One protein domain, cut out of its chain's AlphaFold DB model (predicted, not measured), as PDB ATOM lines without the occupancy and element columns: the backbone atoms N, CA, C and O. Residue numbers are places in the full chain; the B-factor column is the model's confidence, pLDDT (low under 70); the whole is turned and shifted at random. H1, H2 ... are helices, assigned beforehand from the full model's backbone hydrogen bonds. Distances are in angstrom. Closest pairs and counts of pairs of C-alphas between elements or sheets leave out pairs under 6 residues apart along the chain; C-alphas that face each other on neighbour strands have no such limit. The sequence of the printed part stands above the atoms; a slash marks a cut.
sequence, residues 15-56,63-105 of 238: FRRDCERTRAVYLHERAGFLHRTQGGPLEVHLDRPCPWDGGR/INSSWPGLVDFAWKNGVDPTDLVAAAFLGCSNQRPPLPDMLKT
ATOM      1  N   PHE A  15      49.501   0.197   7.045       81.62
ATOM      2  CA  PHE A  15      49.608  -1.204   6.649       81.62
ATOM      3  C   PHE A  15      50.738  -1.942   7.385       81.62
ATOM      4  O   PHE A  15      50.538  -3.057   7.874       81.62
ATOM      5  N   ARG A  16      51.917  -1.316   7.522       84.62
ATOM      6  CA  ARG A  16      53.039  -1.873   8.303       84.62
ATOM      7  C   ARG A  16      52.652  -2.077   9.768       84.62
ATOM      8  O   ARG A  16      52.892  -3.151  10.316       84.62
ATOM      9  N   ARG A  17      51.979  -1.091  10.367       83.31
ATOM     10  CA  ARG A  17      51.486  -1.173  11.748       83.31
ATOM     11  C   ARG A  17      50.528  -2.345  11.941       83.31
ATOM     12  O   ARG A  17      50.657  -3.098  12.903       83.31
ATOM     13  N   ASP A  18      49.578  -2.521  11.031       86.62
ATOM     14  CA  ASP A  18      48.625  -3.624  11.129       86.62
ATOM     15  C   ASP A  18      49.321  -4.983  10.957       86.62
ATOM     16  O   ASP A  18      48.940  -5.942  11.631       86.62
ATOM     17  N   CYS A  19      50.393  -5.076  10.158       90.38
ATOM     18  CA  CYS A  19      51.226  -6.282  10.084       90.38
ATOM     19  C   CYS A  19      51.894  -6.599  11.430       90.38
ATOM     20  O   CYS A  19      51.810  -7.733  11.905       90.38
ATOM     21  N   GLU A  20      52.525  -5.610  12.064       87.88
ATOM     22  CA  GLU A  20      53.196  -5.771  13.361       87.88
ATOM     23  C   GLU A  20      52.212  -6.126  14.478       87.88
ATOM     24  O   GLU A  20      52.449  -7.063  15.245       87.88
ATOM     25  N   ARG A  21      51.066  -5.437  14.526       90.19
ATOM     26  CA  ARG A  21      49.981  -5.718  15.473       90.19
ATOM     27  C   ARG A  21      49.458  -7.142  15.305       90.19
ATOM     28  O   ARG A  21      49.333  -7.877  16.283       90.19
ATOM     29  N   THR A  22      49.195  -7.553  14.066       92.81
ATOM     30  CA  THR A  22      48.707  -8.905  13.751       92.81
ATOM     31  C   THR A  22      49.725  -9.966  14.149       92.81
ATOM     32  O   THR A  22      49.362 -10.973  14.759       92.81
ATOM     33  N   ARG A  23      51.013  -9.721  13.877       92.44
ATOM     34  CA  ARG A  23      52.111 -10.591  14.305       92.44
ATOM     35  C   ARG A  23      52.165 -10.730  15.827       92.44
ATOM     36  O   ARG A  23      52.287 -11.848  16.322       92.44
ATOM     37  N   ALA A  24      52.077  -9.627  16.567       86.50
ATOM     38  CA  ALA A  24      52.116  -9.644  18.029       86.50
ATOM     39  C   ALA A  24      50.961 -10.470  18.620       86.50
ATOM     40  O   ALA A  24      51.196 -11.344  19.456       86.50
ATOM     41  N   VAL A  25      49.735 -10.267  18.119       90.06
ATOM     42  CA  VAL A  25      48.559 -11.060  18.519       90.06
ATOM     43  C   VAL A  25      48.757 -12.538  18.183       90.06
ATOM     44  O   VAL A  25      48.497 -13.395  19.021       90.06
ATOM     45  N   TYR A  26      49.290 -12.860  17.003       93.56
ATOM     46  CA  TYR A  26      49.569 -14.247  16.628       93.56
ATOM     47  C   TYR A  26      50.555 -14.925  17.575       93.56
ATOM     48  O   TYR A  26      50.326 -16.060  17.985       93.56
ATOM     49  N   LEU A  27      51.646 -14.249  17.937       89.38
ATOM     50  CA  LEU A  27      52.624 -14.800  18.874       89.38
ATOM     51  C   LEU A  27      52.005 -15.036  20.258       89.38
ATOM     52  O   LEU A  27      52.249 -16.088  20.848       89.38
ATOM     53  N   HIS A  28      51.173 -14.105  20.733       88.00
ATOM     54  CA  HIS A  28      50.436 -14.245  21.988       88.00
ATOM     55  C   HIS A  28      49.488 -15.455  21.967       88.00
ATOM     56  O   HIS A  28      49.592 -16.346  22.814       88.00
ATOM     57  N   GLU A  29      48.619 -15.539  20.958       91.75
ATOM     58  CA  GLU A  29      47.657 -16.635  20.807       91.75
ATOM     59  C   GLU A  29      48.350 -17.988  20.630       91.75
ATOM     60  O   GLU A  29      47.966 -18.984  21.249       91.75
ATOM     61  N   ARG A  30      49.433 -18.025  19.845       91.38
ATOM     62  CA  ARG A  30      50.250 -19.225  19.653       91.38
ATOM     63  C   ARG A  30      50.850 -19.711  20.960       91.38
ATOM     64  O   ARG A  30      50.814 -20.911  21.227       91.38
ATOM     65  N   ALA A  31      51.408 -18.809  21.757       86.50
ATOM     66  CA  ALA A  31      51.986 -19.156  23.043       86.50
ATOM     67  C   ALA A  31      50.924 -19.726  23.999       86.50
ATOM     68  O   ALA A  31      51.122 -20.799  24.570       86.50
ATOM     69  N   GLY A  32      49.758 -19.074  24.089       88.38
ATOM     70  CA  GLY A  32      48.631 -19.566  24.883       88.38
ATOM     71  C   GLY A  32      48.120 -20.928  24.406       88.38
ATOM     72  O   GLY A  32      47.848 -21.815  25.213       88.38
ATOM     73  N   PHE A  33      48.028 -21.132  23.094       90.50
ATOM     74  CA  PHE A  33      47.628 -22.406  22.504       90.50
ATOM     75  C   PHE A  33      48.604 -23.540  22.831       90.50
ATOM     76  O   PHE A  33      48.176 -24.617  23.247       90.50
ATOM     77  N   LEU A  34      49.909 -23.311  22.661       88.56
ATOM     78  CA  LEU A  34      50.936 -24.312  22.959       88.56
ATOM     79  C   LEU A  34      50.951 -24.665  24.446       88.56
ATOM     80  O   LEU A  34      51.015 -25.843  24.785       88.56
ATOM     81  N   HIS A  35      50.791 -23.673  25.324       85.94
ATOM     82  CA  HIS A  35      50.664 -23.915  26.757       85.94
ATOM     83  C   HIS A  35      49.470 -24.831  27.079       85.94
ATOM     84  O   HIS A  35      49.632 -25.836  27.767       85.94
ATOM     85  N   ARG A  36      48.287 -24.546  26.508       88.69
ATOM     86  CA  ARG A  36      47.074 -25.361  26.712       88.69
ATOM     87  C   ARG A  36      47.190 -26.786  26.169       88.69
ATOM     88  O   ARG A  36      46.604 -27.697  26.741       88.69
ATOM     89  N   THR A  37      47.878 -26.973  25.044       87.75
ATOM     90  CA  THR A  37      47.881 -28.252  24.307       87.75
ATOM     91  C   THR A  37      49.075 -29.147  24.622       87.75
ATOM     92  O   THR A  37      48.956 -30.362  24.503       87.75
ATOM     93  N   GLN A  38      50.218 -28.577  25.010       84.00
ATOM     94  CA  GLN A  38      51.474 -29.312  25.197       84.00
ATOM     95  C   GLN A  38      51.961 -29.321  26.653       84.00
ATOM     96  O   GLN A  38      52.923 -30.022  26.953       84.00
ATOM     97  N   GLY A  39      51.321 -28.570  27.561       75.94
ATOM     98  CA  GLY A  39      51.586 -28.623  29.006       75.94
ATOM     99  C   GLY A  39      52.987 -28.170  29.442       75.94
ATOM    100  O   GLY A  39      53.358 -28.376  30.595       75.94
ATOM    101  N   GLY A  40      53.773 -27.577  28.540       61.22
ATOM    102  CA  GLY A  40      55.153 -27.162  28.794       61.22
ATOM    103  C   GLY A  40      55.306 -25.676  29.159       61.22
ATOM    104  O   GLY A  40      54.416 -24.865  28.864       61.22
ATOM    105  N   PRO A  41      56.442 -25.298  29.780       60.47
ATOM    106  CA  PRO A  41      56.806 -23.902  30.012       60.47
ATOM    107  C   PRO A  41      56.994 -23.146  28.684       60.47
ATOM    108  O   PRO A  41      57.451 -23.705  27.688       60.47
ATOM    109  N   LEU A  42      56.645 -21.854  28.678       60.62
ATOM    110  CA  LEU A  42      56.632 -20.969  27.500       60.62
ATOM    111  C   LEU A  42      58.001 -20.759  26.814       60.62
ATOM    112  O   LEU A  42      58.055 -20.156  25.742       60.62
ATOM    113  N   GLU A  43      59.097 -21.231  27.405       56.97
ATOM    114  CA  GLU A  43      60.469 -20.825  27.069       56.97
ATOM    115  C   GLU A  43      60.996 -21.325  25.709       56.97
ATOM    116  O   GLU A  43      62.078 -20.936  25.288       56.97
ATOM    117  N   VAL A  44      60.264 -22.159  24.963       50.31
ATOM    118  CA  VAL A  44      60.909 -23.006  23.937       50.31
ATOM    119  C   VAL A  44      60.892 -22.452  22.498       50.31
ATOM    120  O   VAL A  44      61.510 -23.044  21.612       50.31
ATOM    121  N   HIS A  45      60.237 -21.327  22.179       52.94
ATOM    122  CA  HIS A  45      59.975 -21.010  20.756       52.94
ATOM    123  C   HIS A  45      60.213 -19.575  20.262       52.94
ATOM    124  O   HIS A  45      59.775 -19.268  19.153       52.94
ATOM    125  N   LEU A  46      60.918 -18.720  21.006       53.38
ATOM    126  CA  LEU A  46      61.193 -17.343  20.560       53.38
ATOM    127  C   LEU A  46      62.534 -17.172  19.821       53.38
ATOM    128  O   LEU A  46      62.653 -16.263  19.005       53.38
ATOM    129  N   ASP A  47      63.498 -18.076  20.012       49.16
ATOM    130  CA  ASP A  47      64.877 -17.870  19.530       49.16
ATOM    131  C   ASP A  47      65.145 -18.331  18.089       49.16
ATOM    132  O   ASP A  47      66.248 -18.157  17.569       49.16
ATOM    133  N   ARG A  48      64.158 -18.926  17.403       57.97
ATOM    134  CA  ARG A  48      64.307 -19.307  15.989       57.97
ATOM    135  C   ARG A  48      63.545 -18.334  15.093       57.97
ATOM    136  O   ARG A  48      62.349 -18.146  15.323       57.97
ATOM    137  N   PRO A  49      64.184 -17.774  14.042       58.84
ATOM    138  CA  PRO A  49      63.483 -16.961  13.061       58.84
ATOM    139  C   PRO A  49      62.340 -17.791  12.485       58.84
ATOM    140  O   PRO A  49      62.542 -18.854  11.889       58.84
ATOM    141  N   CYS A  50      61.120 -17.342  12.752       74.00
ATOM    142  CA  CYS A  50      59.942 -18.056  12.321       74.00
ATOM    143  C   CYS A  50      59.790 -17.874  10.805       74.00
ATOM    144  O   CYS A  50      59.850 -16.738  10.333       74.00
ATOM    145  N   PRO A  51      59.550 -18.943  10.023       74.75
ATOM    146  CA  PRO A  51      59.498 -18.847   8.560       74.75
ATOM    147  C   PRO A  51      58.502 -17.805   8.024       74.75
ATOM    148  O   PRO A  51      58.706 -17.257   6.947       74.75
ATOM    149  N   TRP A  52      57.443 -17.509   8.781       79.56
ATOM    150  CA  TRP A  52      56.404 -16.541   8.418       79.56
ATOM    151  C   TRP A  52      56.810 -15.067   8.603       79.56
ATOM    152  O   TRP A  52      56.148 -14.180   8.060       79.56
ATOM    153  N   ASP A  53      57.911 -14.779   9.306       84.38
ATOM    154  CA  ASP A  53      58.503 -13.433   9.368       84.38
ATOM    155  C   ASP A  53      59.332 -13.110   8.109       84.38
ATOM    156  O   ASP A  53      59.768 -11.978   7.911       84.38
ATOM    157  N   GLY A  54      59.498 -14.088   7.213       85.75
ATOM    158  CA  GLY A  54      60.371 -14.002   6.052       85.75
ATOM    159  C   GLY A  54      61.836 -14.267   6.408       85.75
ATOM    160  O   GLY A  54      62.154 -14.891   7.418       85.75
ATOM    161  N   GLY A  55      62.749 -13.829   5.542       86.56
ATOM    162  CA  GLY A  55      64.192 -13.989   5.731       86.56
ATOM    163  C   GLY A  55      64.799 -14.984   4.747       86.56
ATOM    164  O   GLY A  55      64.433 -14.998   3.570       86.56
ATOM    165  N   ARG A  56      65.760 -15.795   5.197       83.94
ATOM    166  CA  ARG A  56      66.364 -16.864   4.388       83.94
ATOM    167  C   ARG A  56      66.077 -18.215   5.022       83.94
ATOM    168  O   ARG A  56      66.308 -18.406   6.210       83.94
ATOM    169  N   ILE A  63      62.634 -16.167   1.740       86.44
ATOM    170  CA  ILE A  63      61.249 -16.429   2.137       86.44
ATOM    171  C   ILE A  63      60.573 -15.073   2.353       86.44
ATOM    172  O   ILE A  63      61.130 -14.191   3.009       86.44
ATOM    173  N   ASN A  64      59.391 -14.895   1.769       88.38
ATOM    174  CA  ASN A  64      58.587 -13.691   1.966       88.38
ATOM    175  C   ASN A  64      57.807 -13.796   3.278       88.38
ATOM    176  O   ASN A  64      57.375 -14.883   3.651       88.38
ATOM    177  N   SER A  65      57.608 -12.667   3.956       91.50
ATOM    178  CA  SER A  65      56.750 -12.627   5.140       91.50
ATOM    179  C   SER A  65      55.289 -12.896   4.765       91.50
ATOM    180  O   SER A  65      54.799 -12.389   3.752       91.50
ATOM    181  N   SER A  66      54.587 -13.659   5.602       93.81
ATOM    182  CA  SER A  66      53.161 -13.960   5.432       93.81
ATOM    183  C   SER A  66      52.256 -12.804   5.895       93.81
ATOM    184  O   SER A  66      51.101 -12.735   5.473       93.81
ATOM    185  N   TRP A  67      52.759 -11.879   6.732       94.62
ATOM    186  CA  TRP A  67      51.948 -10.820   7.357       94.62
ATOM    187  C   TRP A  67      51.330  -9.840   6.360       94.62
ATOM    188  O   TRP A  67      50.117  -9.644   6.444       94.62
ATOM    189  N   PRO A  68      52.072  -9.299   5.369       94.00
ATOM    190  CA  PRO A  68      51.482  -8.417   4.364       94.00
ATOM    191  C   PRO A  68      50.315  -9.074   3.623       94.00
ATOM    192  O   PRO A  68      49.257  -8.474   3.462       94.00
ATOM    193  N   GLY A  69      50.474 -10.338   3.223       94.12
ATOM    194  CA  GLY A  69      49.422 -11.067   2.515       94.12
ATOM    195  C   GLY A  69      48.185 -11.332   3.378       94.12
ATOM    196  O   GLY A  69      47.077 -11.364   2.849       94.12
ATOM    197  N   LEU A  70      48.355 -11.524   4.689       96.06
ATOM    198  CA  LEU A  70      47.240 -11.708   5.620       96.06
ATOM    199  C   LEU A  70      46.488 -10.394   5.878       96.06
ATOM    200  O   LEU A  70      45.259 -10.389   5.836       96.06
ATOM    201  N   VAL A  71      47.209  -9.293   6.106       93.62
ATOM    202  CA  VAL A  71      46.609  -7.967   6.338       93.62
ATOM    203  C   VAL A  71      45.872  -7.475   5.098       93.62
ATOM    204  O   VAL A  71      44.713  -7.082   5.206       93.62
ATOM    205  N   ASP A  72      46.484  -7.578   3.916       92.19
ATOM    206  CA  ASP A  72      45.836  -7.225   2.646       92.19
ATOM    207  C   ASP A  72      44.546  -8.032   2.425       92.19
ATOM    208  O   ASP A  72      43.501  -7.475   2.081       92.19
ATOM    209  N   PHE A  73      44.583  -9.342   2.696       95.38
ATOM    210  CA  PHE A  73      43.398 -10.195   2.626       95.38
ATOM    211  C   PHE A  73      42.299  -9.750   3.604       95.38
ATOM    212  O   PHE A  73      41.129  -9.696   3.220       95.38
ATOM    213  N   ALA A  74      42.652  -9.414   4.847       95.25
ATOM    214  CA  ALA A  74      41.701  -8.964   5.862       95.25
ATOM    215  C   ALA A  74      41.048  -7.625   5.479       95.25
ATOM    216  O   ALA A  74      39.818  -7.515   5.465       95.25
ATOM    217  N   TRP A  75      41.860  -6.646   5.068       90.38
ATOM    218  CA  TRP A  75      41.412  -5.320   4.640       90.38
ATOM    219  C   TRP A  75      40.465  -5.388   3.441       90.38
ATOM    220  O   TRP A  75      39.380  -4.811   3.488       90.38
ATOM    221  N   LYS A  76      40.811  -6.165   2.404       91.75
ATOM    222  CA  LYS A  76      39.951  -6.378   1.222       91.75
ATOM    223  C   LYS A  76      38.574  -6.950   1.563       91.75
ATOM    224  O   LYS A  76      37.636  -6.774   0.794       91.75
ATOM    225  N   ASN A  77      38.451  -7.632   2.701       93.81
ATOM    226  CA  ASN A  77      37.211  -8.254   3.161       93.81
ATOM    227  C   ASN A  77      36.539  -7.504   4.326       93.81
ATOM    228  O   ASN A  77      35.553  -8.012   4.877       93.81
ATOM    229  N   GLY A  78      37.057  -6.328   4.703       88.38
ATOM    230  CA  GLY A  78      36.521  -5.499   5.784       88.38
ATOM    231  C   GLY A  78      36.579  -6.166   7.161       88.38
ATOM    232  O   GLY A  78      35.669  -5.984   7.967       88.38
ATOM    233  N   VAL A  79      37.597  -6.991   7.418       93.12
ATOM    234  CA  VAL A  79      37.795  -7.699   8.694       93.12
ATOM    235  C   VAL A  79      39.091  -7.220   9.345       93.12
ATOM    236  O   VAL A  79      40.073  -6.966   8.648       93.12
ATOM    237  N   ASP A  80      39.107  -7.105  10.675       92.12
ATOM    238  CA  ASP A  80      40.348  -6.827  11.401       92.12
ATOM    239  C   ASP A  80      41.279  -8.053  11.300       92.12
ATOM    240  O   ASP A  80      40.864  -9.169  11.632       92.12
ATOM    241  N   PRO A  81      42.535  -7.906  10.841       94.81
ATOM    242  CA  PRO A  81      43.456  -9.034  10.758       94.81
ATOM    243  C   PRO A  81      43.744  -9.706  12.114       94.81
ATOM    244  O   PRO A  81      44.067 -10.896  12.133       94.81
ATOM    245  N   THR A  82      43.588  -9.016  13.249       94.81
ATOM    246  CA  THR A  82      43.735  -9.638  14.577       94.81
ATOM    247  C   THR A  82      42.561 -10.562  14.912       94.81
ATOM    248  O   THR A  82      42.782 -11.614  15.515       94.81
ATOM    249  N   ASP A  83      41.345 -10.250  14.449       94.50
ATOM    250  CA  ASP A  83      40.161 -11.107  14.619       94.50
ATOM    251  C   ASP A  83      40.325 -12.433  13.864       94.50
ATOM    252  O   ASP A  83      39.924 -13.487  14.363       94.50
ATOM    253  N   LEU A  84      40.956 -12.411  12.678       96.44
ATOM    254  CA  LEU A  84      41.298 -13.630  11.929       96.44
ATOM    255  C   LEU A  84      42.210 -14.550  12.737       96.44
ATOM    256  O   LEU A  84      41.998 -15.764  12.772       96.44
ATOM    257  N   VAL A  85      43.220 -13.971  13.385       96.81
ATOM    258  CA  VAL A  85      44.160 -14.710  14.226       96.81
ATOM    259  C   VAL A  85      43.444 -15.298  15.437       96.81
ATOM    260  O   VAL A  85      43.478 -16.515  15.623       96.81
ATOM    261  N   ALA A  86      42.755 -14.467  16.220       94.88
ATOM    262  CA  ALA A  86      42.065 -14.903  17.431       94.88
ATOM    263  C   ALA A  86      41.028 -16.002  17.134       94.88
ATOM    264  O   ALA A  86      41.007 -17.046  17.790       94.88
ATOM    265  N   ALA A  87      40.219 -15.828  16.084       95.56
ATOM    266  CA  ALA A  87      39.220 -16.816  15.693       95.56
ATOM    267  C   ALA A  87      39.836 -18.140  15.220       95.56
ATOM    268  O   ALA A  87      39.314 -19.209  15.544       95.56
ATOM    269  N   ALA A  88      40.953 -18.090  14.485       95.88
ATOM    270  CA  ALA A  88      41.649 -19.292  14.036       95.88
ATOM    271  C   ALA A  88      42.186 -20.113  15.212       95.88
ATOM    272  O   ALA A  88      42.075 -21.337  15.195       95.88
ATOM    273  N   PHE A  89      42.727 -19.458  16.243       95.25
ATOM    274  CA  PHE A  89      43.200 -20.138  17.449       95.25
ATOM    275  C   PHE A  89      42.064 -20.654  18.332       95.25
ATOM    276  O   PHE A  89      42.172 -21.760  18.860       95.25
ATOM    277  N   LEU A  90      40.965 -19.905  18.454       92.44
ATOM    278  CA  LEU A  90      39.790 -20.335  19.212       92.44
ATOM    279  C   LEU A  90      39.137 -21.587  18.606       92.44
ATOM    280  O   LEU A  90      38.707 -22.474  19.339       92.44
ATOM    281  N   GLY A  91      39.066 -21.661  17.275       89.25
ATOM    282  CA  GLY A  91      38.498 -22.801  16.550       89.25
ATOM    283  C   GLY A  91      39.473 -23.957  16.303       89.25
ATOM    284  O   GLY A  91      39.085 -24.956  15.698       89.25
ATOM    285  N   CYS A  92      40.740 -23.839  16.713       90.75
ATOM    286  CA  CYS A  92      41.747 -24.857  16.439       90.75
ATOM    287  C   CYS A  92      41.633 -26.025  17.428       90.75
ATOM    288  O   CYS A  92      41.962 -25.890  18.603       90.75
ATOM    289  N   SER A  93      41.206 -27.190  16.939       85.62
ATOM    290  CA  SER A  93      41.155 -28.447  17.706       85.62
ATOM    291  C   SER A  93      42.379 -29.349  17.503       85.62
ATOM    292  O   SER A  93      42.512 -30.376  18.167       85.62
ATOM    293  N   ASN A  94      43.269 -28.997  16.574       82.31
ATOM    294  CA  ASN A  94      44.450 -29.795  16.245       82.31
ATOM    295  C   ASN A  94      45.527 -29.681  17.337       82.31
ATOM    296  O   ASN A  94      45.521 -28.753  18.129       82.31
ATOM    297  N   GLN A  95      46.524 -30.572  17.343       86.12
ATOM    298  CA  GLN A  95      47.686 -30.463  18.250       86.12
ATOM    299  C   GLN A  95      48.740 -29.435  17.788       86.12
ATOM    300  O   GLN A  95      49.779 -29.265  18.428       86.12
ATOM    301  N   ARG A  96      48.521 -28.778  16.642       88.38
ATOM    302  CA  ARG A  96      49.462 -27.826  16.036       88.38
ATOM    303  C   ARG A  96      48.789 -26.470  15.826       88.38
ATOM    304  O   ARG A  96      47.662 -26.454  15.331       88.38
ATOM    305  N   PRO A  97      49.479 -25.356  16.133       91.25
ATOM    306  CA  PRO A  97      48.933 -24.025  15.910       91.25
ATOM    307  C   PRO A  97      48.744 -23.764  14.404       91.25
ATOM    308  O   PRO A  97      49.570 -24.220  13.603       91.25
ATOM    309  N   PRO A  98      47.696 -23.025  13.997       94.06
ATOM    310  CA  PRO A  98      47.492 -22.650  12.603       94.06
ATOM    311  C   PRO A  98      48.634 -21.750  12.114       94.06
ATOM    312  O   PRO A  98      49.111 -20.887  12.848       94.06
ATOM    313  N   LEU A  99      49.078 -21.932  10.870       93.56
ATOM    314  CA  LEU A  99      50.081 -21.062  10.244       93.56
ATOM    315  C   LEU A  99      49.411 -19.814   9.656       93.56
ATOM    316  O   LEU A  99      48.317 -19.961   9.115       93.56
ATOM    317  N   PRO A 100      50.056 -18.628   9.649       94.50
ATOM    318  CA  PRO A 100      49.447 -17.391   9.143       94.50
ATOM    319  C   PRO A 100      48.857 -17.510   7.731       94.50
ATOM    320  O   PRO A 100      47.767 -17.009   7.468       94.50
ATOM    321  N   ASP A 101      49.516 -18.240   6.829       92.94
ATOM    322  CA  ASP A 101      49.016 -18.427   5.463       92.94
ATOM    323  C   ASP A 101      47.712 -19.238   5.380       92.94
ATOM    324  O   ASP A 101      46.960 -19.073   4.421       92.94
ATOM    325  N   MET A 102      47.397 -20.052   6.394       94.44
ATOM    326  CA  MET A 102      46.143 -20.814   6.480       94.44
ATOM    327  C   MET A 102      44.938 -19.932   6.841       94.44
ATOM    328  O   MET A 102      43.795 -20.351   6.658       94.44
ATOM    329  N   LEU A 103      45.167 -18.715   7.347       96.44
ATOM    330  CA  LEU A 103      44.106 -17.795   7.776       96.44
ATOM    331  C   LEU A 103      43.496 -17.021   6.594       96.44
ATOM    332  O   LEU A 103      42.474 -16.359   6.752       96.44
ATOM    333  N   LYS A 104      44.076 -17.120   5.393       96.50
ATOM    334  CA  LYS A 104      43.624 -16.409   4.184       96.50
ATOM    335  C   LYS A 104      42.537 -17.191   3.438       96.50
ATOM    336  O   LYS A 104      42.686 -17.520   2.264       96.50
ATOM    337  N   THR A 105      41.466 -17.561   4.140       97.38
ATOM    338  CA  THR A 105      40.378 -18.392   3.593       97.38
ATOM    339  C   THR A 105      39.000 -17.838   3.945       97.38
ATOM    340  O   THR A 105      38.826 -17.136   4.942       97.38
TER     341      THR A 105
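AT A GLANCE: This is residues 15 to 56 and 63 to 105 of the 238 residues of an uncharacterized protein of Alphaproteobacteria bacterium (UniProt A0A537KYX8). One long helix, H1, has the shorter helix H3 side by side with it, while H2 crosses both near the end where H1 begins. The very short H4 packs on H2 and H3, and the unnamed stretch 39 to 56 folds back from the far end of H1. The printed part has 85 residues, with four named helices in the order H1, H2, H3, H4 and no named strand; the class is all helix. The whole is compact, with a radius of gyration of the C-alphas of 12.8 A and spans of 37 by 30 by 18 A.

HOW THE PARTS SIT: H1, residues 15 to 38, touches H2, residues 67 to 76, with its residues 15 to 23 alone; the closest C-alphas, of Cys 19 and Trp 67, are 5.3 A apart. Their lines are only just about perpendicular, at 71 degrees. H3, residues 81 to 90, touches H1 at a shallow tilt of 9 degrees, the same way, closest at the C-alphas of Thr 22 and Thr 82, 5.1 A. H2 and H3 touch about perpendicular, at 77 degrees, closest at the C-alphas of Ala 74 and Pro 81, 5.2 A. The helix packing is mostly crossed, but only just: 1 of these 3 pairs is at a shallow tilt. H4, residues 100 to 103, touches H2, with the C-alphas of Leu 70 and Asp 101 closest at 7.0 A. It touches H3 too, with the C-alphas of Leu 84 and Leu 103 closest at 6.5 A. H1 and H4 are only just apart, 8.1 A at the closest C-alphas. Every O i to N i+4 pair is within hydrogen-bond range in H1, H2 and H3; H4 is too short for such a pair.

IN THESE COORDINATES: H1 begins at C-alpha 15 (49.608, -1.204, 6.649) and measures 33.7 A from first to last C-alpha. H2 measures 14.2 A and H3 14.6 A. H4 ends at C-alpha 103 (44.106, -17.795, 7.776).

THE WHOLE: The C-alphas of Gly 40 and Lys 76, 37.7 A apart, are the two farthest apart. Residues 57 to 62, in the link from H1 to H2, are not printed; C-alphas 56 and 63 are 5.6 A apart across the cut. The link H2 to H3 is tight and H3 to H4 is short. Residues 40 to 49 have pLDDT under 70.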